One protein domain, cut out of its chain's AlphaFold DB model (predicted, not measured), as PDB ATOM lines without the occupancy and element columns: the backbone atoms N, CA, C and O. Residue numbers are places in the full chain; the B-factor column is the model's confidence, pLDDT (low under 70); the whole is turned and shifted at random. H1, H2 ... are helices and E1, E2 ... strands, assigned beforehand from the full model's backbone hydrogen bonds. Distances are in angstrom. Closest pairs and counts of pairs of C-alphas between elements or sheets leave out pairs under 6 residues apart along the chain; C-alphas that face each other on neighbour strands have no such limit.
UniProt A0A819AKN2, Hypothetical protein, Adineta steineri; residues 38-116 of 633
ATOM      1  N   LEU A  38      -8.063 -17.181 -49.366       72.19
ATOM      2  CA  LEU A  38      -6.677 -17.413 -49.777       72.19
ATOM      3  C   LEU A  38      -6.538 -17.105 -51.279       72.19
ATOM      4  O   LEU A  38      -7.487 -17.360 -52.037       72.19
ATOM      5  N   PRO A  39      -5.378 -16.610 -51.750       73.50
ATOM      6  CA  PRO A  39      -5.182 -16.387 -53.174       73.50
ATOM      7  C   PRO A  39      -5.307 -17.711 -53.939       73.50
ATOM      8  O   PRO A  39      -4.806 -18.753 -53.518       73.50
ATOM      9  N   SER A  40      -6.022 -17.682 -55.062       81.75
ATOM     10  CA  SER A  40      -6.326 -18.891 -55.827       81.75
ATOM     11  C   SER A  40      -5.119 -19.416 -56.592       81.75
ATOM     12  O   SER A  40      -4.462 -18.647 -57.297       81.75
ATOM     13  N   CYS A  41      -4.928 -20.732 -56.576       77.69
ATOM     14  CA  CYS A  41      -4.025 -21.390 -57.508       77.69
ATOM     15  C   CYS A  41      -4.569 -21.351 -58.943       77.69
ATOM     16  O   CYS A  41      -5.768 -21.168 -59.190       77.69
ATOM     17  N   LEU A  42      -3.652 -21.508 -59.898       67.06
ATOM     18  CA  LEU A  42      -3.951 -21.575 -61.325       67.06
ATOM     19  C   LEU A  42      -4.821 -22.795 -61.683       67.06
ATOM     20  O   LEU A  42      -4.840 -23.780 -60.942       67.06
ATOM     21  N   PRO A  43      -5.536 -22.776 -62.824       58.38
ATOM     22  CA  PRO A  43      -6.066 -23.996 -63.431       58.38
ATOM     23  C   PRO A  43      -4.957 -25.049 -63.569       58.38
ATOM     24  O   PRO A  43      -3.831 -24.708 -63.923       58.38
ATOM     25  N   GLY A  44      -5.256 -26.304 -63.228       53.81
ATOM     26  CA  GLY A  44      -4.247 -27.367 -63.138       53.81
ATOM     27  C   GLY A  44      -3.437 -27.396 -61.833       53.81
ATOM     28  O   GLY A  44      -2.619 -28.297 -61.678       53.81
ATOM     29  N   TYR A  45      -3.685 -26.486 -60.875       71.50
ATOM     30  CA  TYR A  45      -3.010 -26.442 -59.569       71.50
ATOM     31  C   TYR A  45      -3.992 -26.402 -58.379       71.50
ATOM     32  O   TYR A  45      -5.078 -25.819 -58.439       71.50
ATOM     33  N   ILE A  46      -3.575 -26.999 -57.262       78.50
ATOM     34  CA  ILE A  46      -4.253 -27.056 -55.963       78.50
ATOM     35  C   ILE A  46      -3.416 -26.375 -54.878       78.50
ATOM     36  O   ILE A  46      -2.187 -26.397 -54.902       78.50
ATOM     37  N   ILE A  47      -4.098 -25.807 -53.888       84.56
ATOM     38  CA  ILE A  47      -3.469 -25.299 -52.670       84.56
ATOM     39  C   ILE A  47      -2.943 -26.490 -51.856       84.56
ATOM     40  O   ILE A  47      -3.675 -27.451 -51.600       84.56
ATOM     41  N   ASP A  48      -1.689 -26.402 -51.423       86.31
ATOM     42  CA  ASP A  48      -1.114 -27.179 -50.328       86.31
ATOM     43  C   ASP A  48      -0.567 -26.203 -49.283       86.31
ATOM     44  O   ASP A  48       0.395 -25.472 -49.527       86.31
ATOM     45  N   VAL A  49      -1.226 -26.146 -48.130       87.56
ATOM     46  CA  VAL A  49      -0.811 -25.327 -46.993       87.56
ATOM     47  C   VAL A  49       0.492 -25.903 -46.439       87.56
ATOM     48  O   VAL A  49       0.560 -27.071 -46.059       87.56
ATOM     49  N   GLU A  50       1.535 -25.081 -46.387       84.50
ATOM     50  CA  GLU A  50       2.841 -25.451 -45.854       84.50
ATOM     51  C   GLU A  50       2.869 -25.228 -44.342       84.50
ATOM     52  O   GLU A  50       2.921 -26.213 -43.618       84.50
ATOM     53  N   ASN A  51       2.716 -23.987 -43.869       85.00
ATOM     54  CA  ASN A  51       2.668 -23.634 -42.444       85.00
ATOM     55  C   ASN A  51       1.590 -22.573 -42.188       85.00
ATOM     56  O   ASN A  51       1.238 -21.802 -43.084       85.00
ATOM     57  N   VAL A  52       1.102 -22.500 -40.948       83.50
ATOM     58  CA  VAL A  52       0.118 -21.498 -40.520       83.50
ATOM     59  C   VAL A  52       0.441 -21.033 -39.109       83.50
ATOM     60  O   VAL A  52       0.441 -21.843 -38.182       83.50
ATOM     61  N   PHE A  53       0.675 -19.735 -38.949       85.00
ATOM     62  CA  PHE A  53       0.991 -19.109 -37.673       85.00
ATOM     63  C   PHE A  53      -0.071 -18.077 -37.310       85.00
ATOM     64  O   PHE A  53      -0.437 -17.227 -38.121       85.00
ATOM     65  N   TYR A  54      -0.502 -18.123 -36.059       80.50
ATOM     66  CA  TYR A  54      -1.306 -17.097 -35.421       80.50
ATOM     67  C   TYR A  54      -0.405 -16.377 -34.433       80.50
ATOM     68  O   TYR A  54       0.115 -17.002 -33.510       80.50
ATOM     69  N   GLU A  55      -0.189 -15.085 -34.632       83.00
ATOM     70  CA  GLU A  55       0.604 -14.263 -33.721       83.00
ATOM     71  C   GLU A  55      -0.308 -13.264 -33.030       83.00
ATOM     72  O   GLU A  55      -1.016 -12.519 -33.701       83.00
ATOM     73  N   SER A  56      -0.299 -13.231 -31.699       79.19
ATOM     74  CA  SER A  56      -0.982 -12.177 -30.955       79.19
ATOM     75  C   SER A  56      -0.001 -11.106 -30.513       79.19
ATOM     76  O   SER A  56       1.132 -11.433 -30.159       79.19
ATOM     77  N   THR A  57      -0.406  -9.838 -30.561       73.75
ATOM     78  CA  THR A  57       0.481  -8.686 -30.338       73.75
ATOM     79  C   THR A  57      -0.023  -7.759 -29.243       73.75
ATOM     80  O   THR A  57      -1.215  -7.731 -28.941       73.75
ATOM     81  N   VAL A  58       0.907  -7.016 -28.629       70.88
ATOM     82  CA  VAL A  58       0.618  -6.087 -27.515       70.88
ATOM     83  C   VAL A  58      -0.387  -5.006 -27.923       70.88
ATOM     84  O   VAL A  58      -1.222  -4.588 -27.125       70.88
ATOM     85  N   ASP A  59      -0.294  -4.554 -29.168       69.06
ATOM     86  CA  ASP A  59      -1.082  -3.491 -29.770       69.06
ATOM     87  C   ASP A  59      -1.703  -3.937 -31.105       69.06
ATOM     88  O   ASP A  59      -1.391  -4.998 -31.655       69.06
ATOM     89  N   ASN A  60      -2.593  -3.098 -31.640       63.19
ATOM     90  CA  ASN A  60      -3.371  -3.383 -32.848       63.19
ATOM     91  C   ASN A  60      -2.600  -3.151 -34.165       63.19
ATOM     92  O   ASN A  60      -3.199  -3.241 -35.231       63.19
ATOM     93  N   SER A  61      -1.301  -2.827 -34.124       64.69
ATOM     94  CA  SER A  61      -0.500  -2.604 -35.336       64.69
ATOM     95  C   SER A  61       0.093  -3.905 -35.892       64.69
ATOM     96  O   SER A  61       0.386  -4.841 -35.143       64.69
ATOM     97  N   CYS A  62       0.388  -3.960 -37.195       59.88
ATOM     98  CA  CYS A  62       1.241  -5.002 -37.787       59.88
ATOM     99  C   CYS A  62       2.737  -4.837 -37.422       59.88
ATOM    100  O   CYS A  62       3.535  -5.715 -37.743       59.88
ATOM    101  N   SER A  63       3.123  -3.760 -36.721       67.88
ATOM    102  CA  SER A  63       4.493  -3.496 -36.233       67.88
ATOM    103  C   SER A  63       4.765  -3.914 -34.781       67.88
ATOM    104  O   SER A  63       5.921  -4.010 -34.379       67.88
ATOM    105  N   GLY A  64       3.717  -4.169 -33.997       70.00
ATOM    106  CA  GLY A  64       3.779  -4.598 -32.602       70.00
ATOM    107  C   GLY A  64       4.631  -5.832 -32.315       70.00
ATOM    108  O   GLY A  64       4.727  -6.741 -33.148       70.00
ATOM    109  N   THR A  65       5.174  -5.897 -31.100       79.50
ATOM    110  CA  THR A  65       5.827  -7.089 -30.551       79.50
ATOM    111  C   THR A  65       4.832  -8.236 -30.382       79.50
ATOM    112  O   THR A  65       3.751  -8.075 -29.811       79.50
ATOM    113  N   THR A  66       5.225  -9.417 -30.855       81.56
ATOM    114  CA  THR A  66       4.459 -10.656 -30.716       81.56
ATOM    115  C   THR A  66       4.503 -11.144 -29.264       81.56
ATOM    116  O   THR A  66       5.558 -11.531 -28.768       81.56
ATOM    117  N   LEU A  67       3.353 -11.117 -28.585       80.44
ATOM    118  CA  LEU A  67       3.136 -11.659 -27.238       80.44
ATOM    119  C   LEU A  67       3.149 -13.187 -27.235       80.44
ATOM    120  O   LEU A  67       3.722 -13.807 -26.342       80.44
ATOM    121  N   CYS A  68       2.495 -13.797 -28.221       79.88
ATOM    122  CA  CYS A  68       2.429 -15.245 -28.353       79.88
ATOM    123  C   CYS A  68       2.323 -15.647 -29.824       79.88
ATOM    124  O   CYS A  68       1.773 -14.908 -30.642       79.88
ATOM    125  N   ARG A  69       2.826 -16.838 -30.154       85.38
ATOM    126  CA  ARG A  69       2.747 -17.432 -31.489       85.38
ATOM    127  C   ARG A  69       2.253 -18.866 -31.370       85.38
ATOM    128  O   ARG A  69       2.850 -19.661 -30.652       85.38
ATOM    129  N   VAL A  70       1.187 -19.188 -32.090       81.50
ATOM    130  CA  VAL A  70       0.605 -20.529 -32.175       81.50
ATOM    131  C   VAL A  70       0.732 -21.009 -33.614       81.50
ATOM    132  O   VAL A  70       0.186 -20.393 -34.528       81.50
ATOM    133  N   GLU A  71       1.445 -22.109 -33.834       84.94
ATOM    134  CA  GLU A  71       1.456 -22.795 -35.125       84.94
ATOM    135  C   GLU A  71       0.327 -23.832 -35.145       84.94
ATOM    136  O   GLU A  71       0.312 -24.761 -34.342       84.94
ATOM    137  N   ASN A  72      -0.656 -23.665 -36.035       80.75
ATOM    138  CA  ASN A  72      -1.735 -24.641 -36.207       80.75
ATOM    139  C   ASN A  72      -2.122 -24.764 -37.681       80.75
ATOM    140  O   ASN A  72      -3.004 -24.074 -38.200       80.75
ATOM    141  N   LYS A  73      -1.436 -25.693 -38.342       80.81
ATOM    142  CA  LYS A  73      -1.631 -26.041 -39.745       80.81
ATOM    143  C   LYS A  73      -2.960 -26.764 -40.003       80.81
ATOM    144  O   LYS A  73      -3.595 -26.515 -41.027       80.81
ATOM    145  N   ASN A  74      -3.391 -27.627 -39.081       79.06
ATOM    146  CA  ASN A  74      -4.395 -28.667 -39.326       79.06
ATOM    147  C   ASN A  74      -5.745 -28.118 -39.810       79.06
ATOM    148  O   ASN A  74      -6.273 -28.601 -40.812       79.06
ATOM    149  N   SER A  75      -6.290 -27.087 -39.159       78.56
ATOM    150  CA  SER A  75      -7.624 -26.561 -39.491       78.56
ATOM    151  C   SER A  75      -7.684 -25.924 -40.885       78.56
ATOM    152  O   SER A  75      -8.625 -26.169 -41.641       78.56
ATOM    153  N   LEU A  76      -6.666 -25.140 -41.260       81.94
ATOM    154  CA  LEU A  76      -6.597 -24.522 -42.588       81.94
ATOM    155  C   LEU A  76      -6.217 -25.550 -43.659       81.94
ATOM    156  O   LEU A  76      -6.769 -25.521 -44.756       81.94
ATOM    157  N   GLN A  77      -5.320 -26.487 -43.341       82.00
ATOM    158  CA  GLN A  77      -4.949 -27.574 -44.242       82.00
ATOM    159  C   GLN A  77      -6.170 -28.443 -44.576       82.00
ATOM    160  O   GLN A  77      -6.435 -28.691 -45.747       82.00
ATOM    161  N   PHE A  78      -6.980 -28.822 -43.583       78.88
ATOM    162  CA  PHE A  78      -8.244 -29.531 -43.800       78.88
ATOM    163  C   PHE A  78      -9.240 -28.713 -44.640       78.88
ATOM    164  O   PHE A  78      -9.895 -29.244 -45.538       78.88
ATOM    165  N   ALA A  79      -9.337 -27.403 -44.391       78.81
ATOM    166  CA  ALA A  79     -10.237 -26.530 -45.134       78.81
ATOM    167  C   ALA A  79      -9.793 -26.283 -46.590       78.81
ATOM    168  O   ALA A  79     -10.663 -26.117 -47.451       78.81
ATOM    169  N   CYS A  80      -8.486 -26.258 -46.879       85.75
ATOM    170  CA  CYS A  80      -7.945 -25.717 -48.130       85.75
ATOM    171  C   CYS A  80      -7.092 -26.656 -48.980       85.75
ATOM    172  O   CYS A  80      -6.996 -26.406 -50.185       85.75
ATOM    173  N   ASN A  81      -6.495 -27.713 -48.424       81.69
ATOM    174  CA  ASN A  81      -5.675 -28.605 -49.235       81.69
ATOM    175  C   ASN A  81      -6.496 -29.268 -50.342       81.69
ATOM    176  O   ASN A  81      -7.675 -29.583 -50.172       81.69
ATOM    177  N   ARG A  82      -5.842 -29.501 -51.485       76.19
ATOM    178  CA  ARG A  82      -6.438 -30.124 -52.681       76.19
ATOM    179  C   ARG A  82      -7.565 -29.303 -53.334       76.19
ATOM    180  O   ARG A  82      -8.265 -29.815 -54.200       76.19
ATOM    181  N   LYS A  83      -7.718 -28.014 -52.992       80.31
ATOM    182  CA  LYS A  83      -8.668 -27.088 -53.644       80.31
ATOM    183  C   LYS A  83      -7.936 -26.052 -54.499       80.31
ATOM    184  O   LYS A  83      -6.950 -25.474 -54.055       80.31
ATOM    185  N   ARG A  84      -8.452 -25.739 -55.698       80.50
ATOM    186  CA  ARG A  84      -7.947 -24.632 -56.554       80.50
ATOM    187  C   ARG A  84      -8.178 -23.254 -55.917       80.50
ATOM    188  O   ARG A  84      -7.370 -22.339 -56.053       80.50
ATOM    189  N   ARG A  85      -9.320 -23.095 -55.243       82.62
ATOM    190  CA  ARG A  85      -9.745 -21.879 -54.536       82.62
ATOM    191  C   ARG A  85     -10.202 -22.268 -53.137       82.62
ATOM    192  O   ARG A  85     -10.991 -23.201 -53.007       82.62
ATOM    193  N   CYS A  86      -9.751 -21.539 -52.121       84.94
ATOM    194  CA  CYS A  86     -10.215 -21.726 -50.753       84.94
ATOM    195  C   CYS A  86     -10.762 -20.411 -50.192       84.94
ATOM    196  O   CYS A  86     -10.032 -19.428 -50.076       84.94
ATOM    197  N   ASN A  87     -12.052 -20.411 -49.864       85.44
ATOM    198  CA  ASN A  87     -12.700 -19.364 -49.084       85.44
ATOM    199  C   ASN A  87     -12.959 -19.950 -47.694       85.44
ATOM    200  O   ASN A  87     -13.662 -20.958 -47.579       85.44
ATOM    201  N   VAL A  88     -12.350 -19.360 -46.672       77.06
ATOM    202  CA  VAL A  88     -12.522 -19.740 -45.274       77.06
ATOM    203  C   VAL A  88     -12.714 -18.462 -44.488       77.06
ATOM    204  O   VAL A  88     -11.828 -17.611 -44.461       77.06
ATOM    205  N   ASN A  89     -13.849 -18.344 -43.802       78.31
ATOM    206  CA  ASN A  89     -13.948 -17.325 -42.776       78.31
ATOM    207  C   ASN A  89     -12.991 -17.704 -41.635       78.31
ATOM    208  O   ASN A  89     -13.202 -18.720 -40.969       78.31
ATOM    209  N   ILE A  90     -11.946 -16.905 -41.436       68.56
ATOM    210  CA  ILE A  90     -10.923 -17.143 -40.417       68.56
ATOM    211  C   ILE A  90     -11.519 -17.017 -39.004       68.56
ATOM    212  O   ILE A  90     -11.115 -17.779 -38.133       68.56
ATOM    213  N   ASP A  91     -12.589 -16.235 -38.811       69.06
ATOM    214  CA  ASP A  91     -13.352 -16.189 -37.550       69.06
ATOM    215  C   ASP A  91     -14.007 -17.540 -37.195       69.06
ATOM    216  O   ASP A  91     -14.198 -17.877 -36.025       69.06
ATOM    217  N   ASN A  92     -14.372 -18.331 -38.214       67.38
ATOM    218  CA  ASN A  92     -14.982 -19.652 -38.030       67.38
ATOM    219  C   ASN A  92     -13.939 -20.742 -37.765       67.38
ATOM    220  O   ASN A  92     -14.290 -21.814 -37.263       67.38
ATOM    221  N   LEU A  93     -12.666 -20.492 -38.082       66.44
ATOM    222  CA  LEU A  93     -11.576 -21.335 -37.622       66.44
ATOM    223  C   LEU A  93     -11.347 -21.024 -36.136       66.44
ATOM    224  O   LEU A  93     -10.501 -20.216 -35.769       66.44
ATOM    225  N   ARG A  94     -12.144 -21.664 -35.273       57.25
ATOM    226  CA  ARG A  94     -12.041 -21.547 -33.813       57.25
ATOM    227  C   ARG A  94     -10.716 -22.119 -33.313       57.25
ATOM    228  O   ARG A  94     -10.651 -23.255 -32.847       57.25
ATOM    229  N   PHE A  95      -9.656 -21.329 -33.382       61.41
ATOM    230  CA  PHE A  95      -8.432 -21.627 -32.658       61.41
ATOM    231  C   PHE A  95      -8.651 -21.317 -31.186       61.41
ATOM    232  O   PHE A  95      -9.084 -20.222 -30.829       61.41
ATOM    233  N   HIS A  96      -8.296 -22.265 -30.323       51.56
ATOM    234  CA  HIS A  96      -8.194 -22.042 -28.884       51.56
ATOM    235  C   HIS A  96      -6.955 -21.188 -28.547       51.56
ATOM    236  O   HIS A  96      -6.142 -21.559 -27.704       51.56
ATOM    237  N   ILE A  97      -6.832 -20.008 -29.169       52.31
ATOM    238  CA  ILE A  97      -6.012 -18.893 -28.674       52.31
ATOM    239  C   ILE A  97      -6.790 -18.305 -27.492       52.31
ATOM    240  O   ILE A  97      -7.447 -17.269 -27.563       52.31
ATOM    241  N   ASN A  98      -6.840 -19.099 -26.428       47.06
ATOM    242  CA  ASN A  98      -7.770 -18.944 -25.330       47.06
ATOM    243  C   ASN A  98      -7.250 -17.831 -24.410       47.06
ATOM    244  O   ASN A  98      -6.347 -18.087 -23.624       47.06
ATOM    245  N   SER A  99      -7.799 -16.618 -24.558       51.81
ATOM    246  CA  SER A  99      -7.787 -15.460 -23.631       51.81
ATOM    247  C   SER A  99      -6.466 -14.908 -23.050       51.81
ATOM    248  O   SER A  99      -6.463 -13.764 -22.604       51.81
ATOM    249  N   THR A 100      -5.353 -15.639 -23.053       51.88
ATOM    250  CA  THR A 100      -4.082 -15.260 -22.405       51.88
ATOM    251  C   THR A 100      -3.133 -14.480 -23.310       51.88
ATOM    252  O   THR A 100      -2.237 -13.803 -22.818       51.88
ATOM    253  N   CYS A 101      -3.324 -14.566 -24.628       60.25
ATOM    254  CA  CYS A 101      -2.413 -14.004 -25.625       60.25
ATOM    255  C   CYS A 101      -2.651 -12.524 -25.973       60.25
ATOM    256  O   CYS A 101      -1.740 -11.889 -26.495       60.25
ATOM    257  N   GLY A 102      -3.849 -11.991 -25.711       63.00
ATOM    258  CA  GLY A 102      -4.302 -10.686 -26.212       63.00
ATOM    259  C   GLY A 102      -5.507 -10.794 -27.154       63.00
ATOM    260  O   GLY A 102      -5.987 -11.887 -27.451       63.00
ATOM    261  N   THR A 103      -6.036  -9.647 -27.592       62.88
ATOM    262  CA  THR A 103      -7.237  -9.555 -28.452       62.88
ATOM    263  C   THR A 103      -6.933  -9.492 -29.946       62.88
ATOM    264  O   THR A 103      -7.818  -9.734 -30.764       62.88
ATOM    265  N   THR A 104      -5.705  -9.133 -30.308       61.41
ATOM    266  CA  THR A 104      -5.303  -8.862 -31.692       61.41
ATOM    267  C   THR A 104      -4.540 -10.062 -32.211       61.41
ATOM    268  O   THR A 104      -3.512 -10.410 -31.637       61.41
ATOM    269  N   VAL A 105      -5.043 -10.706 -33.266       66.81
ATOM    270  CA  VAL A 105      -4.439 -11.903 -33.865       66.81
ATOM    271  C   VAL A 105      -4.079 -11.618 -35.320       66.81
ATOM    272  O   VAL A 105      -4.954 -11.412 -36.157       66.81
ATOM    273  N   ARG A 106      -2.783 -11.650 -35.629       74.94
ATOM    274  CA  ARG A 106      -2.255 -11.695 -36.993       74.94
ATOM    275  C   ARG A 106      -2.302 -13.132 -37.496       74.94
ATOM    276  O   ARG A 106      -1.870 -14.052 -36.801       74.94
ATOM    277  N   PHE A 107      -2.784 -13.317 -38.719       78.38
ATOM    278  CA  PHE A 107      -2.825 -14.608 -39.397       78.38
ATOM    279  C   PHE A 107      -1.783 -14.650 -40.513       78.38
ATOM    280  O   PHE A 107      -1.919 -13.960 -41.520       78.38
ATOM    281  N   TYR A 108      -0.774 -15.504 -40.359       81.94
ATOM    282  CA  TYR A 108       0.214 -15.785 -41.390       81.94
ATOM    283  C   TYR A 108       0.007 -17.192 -41.940       81.94
ATOM    284  O   TYR A 108      -0.037 -18.171 -41.197       81.94
ATOM    285  N   THR A 109      -0.042 -17.316 -43.260       82.69
ATOM    286  CA  THR A 109      -0.108 -18.605 -43.952       82.69
ATOM    287  C   THR A 109       0.963 -18.661 -45.025       82.69
ATOM    288  O   THR A 109       1.134 -17.723 -45.804       82.69
ATOM    289  N   LYS A 110       1.691 -19.774 -45.059       85.62
ATOM    290  CA  LYS A 110       2.568 -20.146 -46.161       85.62
ATOM    291  C   LYS A 110       1.906 -21.328 -46.850       85.62
ATOM    292  O   LYS A 110       1.613 -22.331 -46.207       85.62
ATOM    293  N   TYR A 111       1.665 -21.217 -48.145       87.94
ATOM    294  CA  TYR A 111       1.126 -22.293 -48.967       87.94
ATOM    295  C   TYR A 111       1.856 -22.307 -50.306       87.94
ATOM    296  O   TYR A 111       2.438 -21.306 -50.729       87.94
ATOM    297  N   ARG A 112       1.810 -23.451 -50.978       83.88
ATOM    298  CA  ARG A 112       2.320 -23.642 -52.333       83.88
ATOM    299  C   ARG A 112       1.181 -24.100 -53.232       83.88
ATOM    300  O   ARG A 112       0.282 -24.815 -52.794       83.88
ATOM    301  N   CYS A 113       1.219 -23.685 -54.490       78.56
ATOM    302  CA  CYS A 113       0.359 -24.258 -55.513       78.56
ATOM    303  C   CYS A 113       1.060 -25.491 -56.072       78.56
ATOM    304  O   CYS A 113       1.969 -25.365 -56.891       78.56
ATOM    305  N   LEU A 114       0.670 -26.671 -55.597       68.19
ATOM    306  CA  LEU A 114       1.070 -27.922 -56.236       68.19
ATOM    307  C   LEU A 114       0.222 -28.122 -57.492       68.19
ATOM    308  O   LEU A 114      -0.913 -27.644 -57.527       68.19
ATOM    309  N   PRO A 115       0.714 -28.815 -58.525       55.75
ATOM    310  CA  PRO A 115      -0.167 -29.314 -59.575       55.75
ATOM    311  C   PRO A 115      -1.315 -30.164 -58.998       55.75
ATOM    312  O   PRO A 115      -1.215 -30.651 -57.870       55.75
ATOM    313  N   VAL A 116      -2.406 -30.353 -59.752       56.50
ATOM    314  CA  VAL A 116      -3.531 -31.245 -59.389       56.50
ATOM    315  C   VAL A 116      -3.058 -32.701 -59.433       56.50
ATOM    316  O   VAL A 116      -3.381 -33.464 -60.335       56.50
TER     317      VAL A 116
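What this domain is: This is residues 38 to 116 of the 633 residues of the protein "Hypothetical protein" of Adineta steineri (UniProt A0A819AKN2). A long twisted ribbon of two antiparallel strands, E1 and E3, has a short third strand, E2, beside one end of E1, and the short helix H1 sits over one face. The unnamed stretch of residues 81 to 104 loops from H1 back to E3. The printed part has 79 residues, in the order E1, E2, H1, E3; the sheet runs E2, E1, E3, antiparallel throughout. The class is mostly strand, with under half of the residues in named elements. The whole is elongated, 42 by 23 by 17 A, and only just compact, close to loose, with a radius of gyration of the C-alphas of 13.9 A.

Where its parts are: E1, residues 45 to 57, begins at C-alpha 45 (-3.010, -26.442, -59.569), bends by 51 degrees at residue 50 and is 34.4 A long. E2 is residues 66 to 71, 13.3 A. H1 is residues 74 to 80, 9.9 A. E3, residues 105 to 115, is 31.3 A long and ends at C-alpha 115 (-0.167, -29.314, -59.575).

How they stand to each other: The sheet is twisted, its C-alphas up to 4.2 A off the best plane. E1 and E3 are antiparallel at 166 degrees, with N 46 and O 114 2.8 A apart. The hairpin E1 and E2 is antiparallel at 149 degrees, with N 54 and O 70 2.8 A apart. H1 is on the sheet at a height of 8.6 A, slantwise to the strands at 46 degrees to E1 on the local plane; the closest C-alphas of E1 and H1, those of Val 49 and Gln 77, are 5.5 A apart. Every O i to N i+4 pair of H1 is within hydrogen-bond range. E2, H1 and E3 form a split strand-helix-strand unit, two strands running the same way with E1 between them, and its crossover is right-handed.

The domain as a whole: The C-alphas farthest apart, those of Gly 44 and Thr 100, are 42.5 A apart. The printed part has no cut. The link from H1 to E3 is long, 24 residues. The mean pLDDT of the printed part is 73.8; residues 42 to 44, 59 to 63, 90 to 105 and 114 to 116 are under 70.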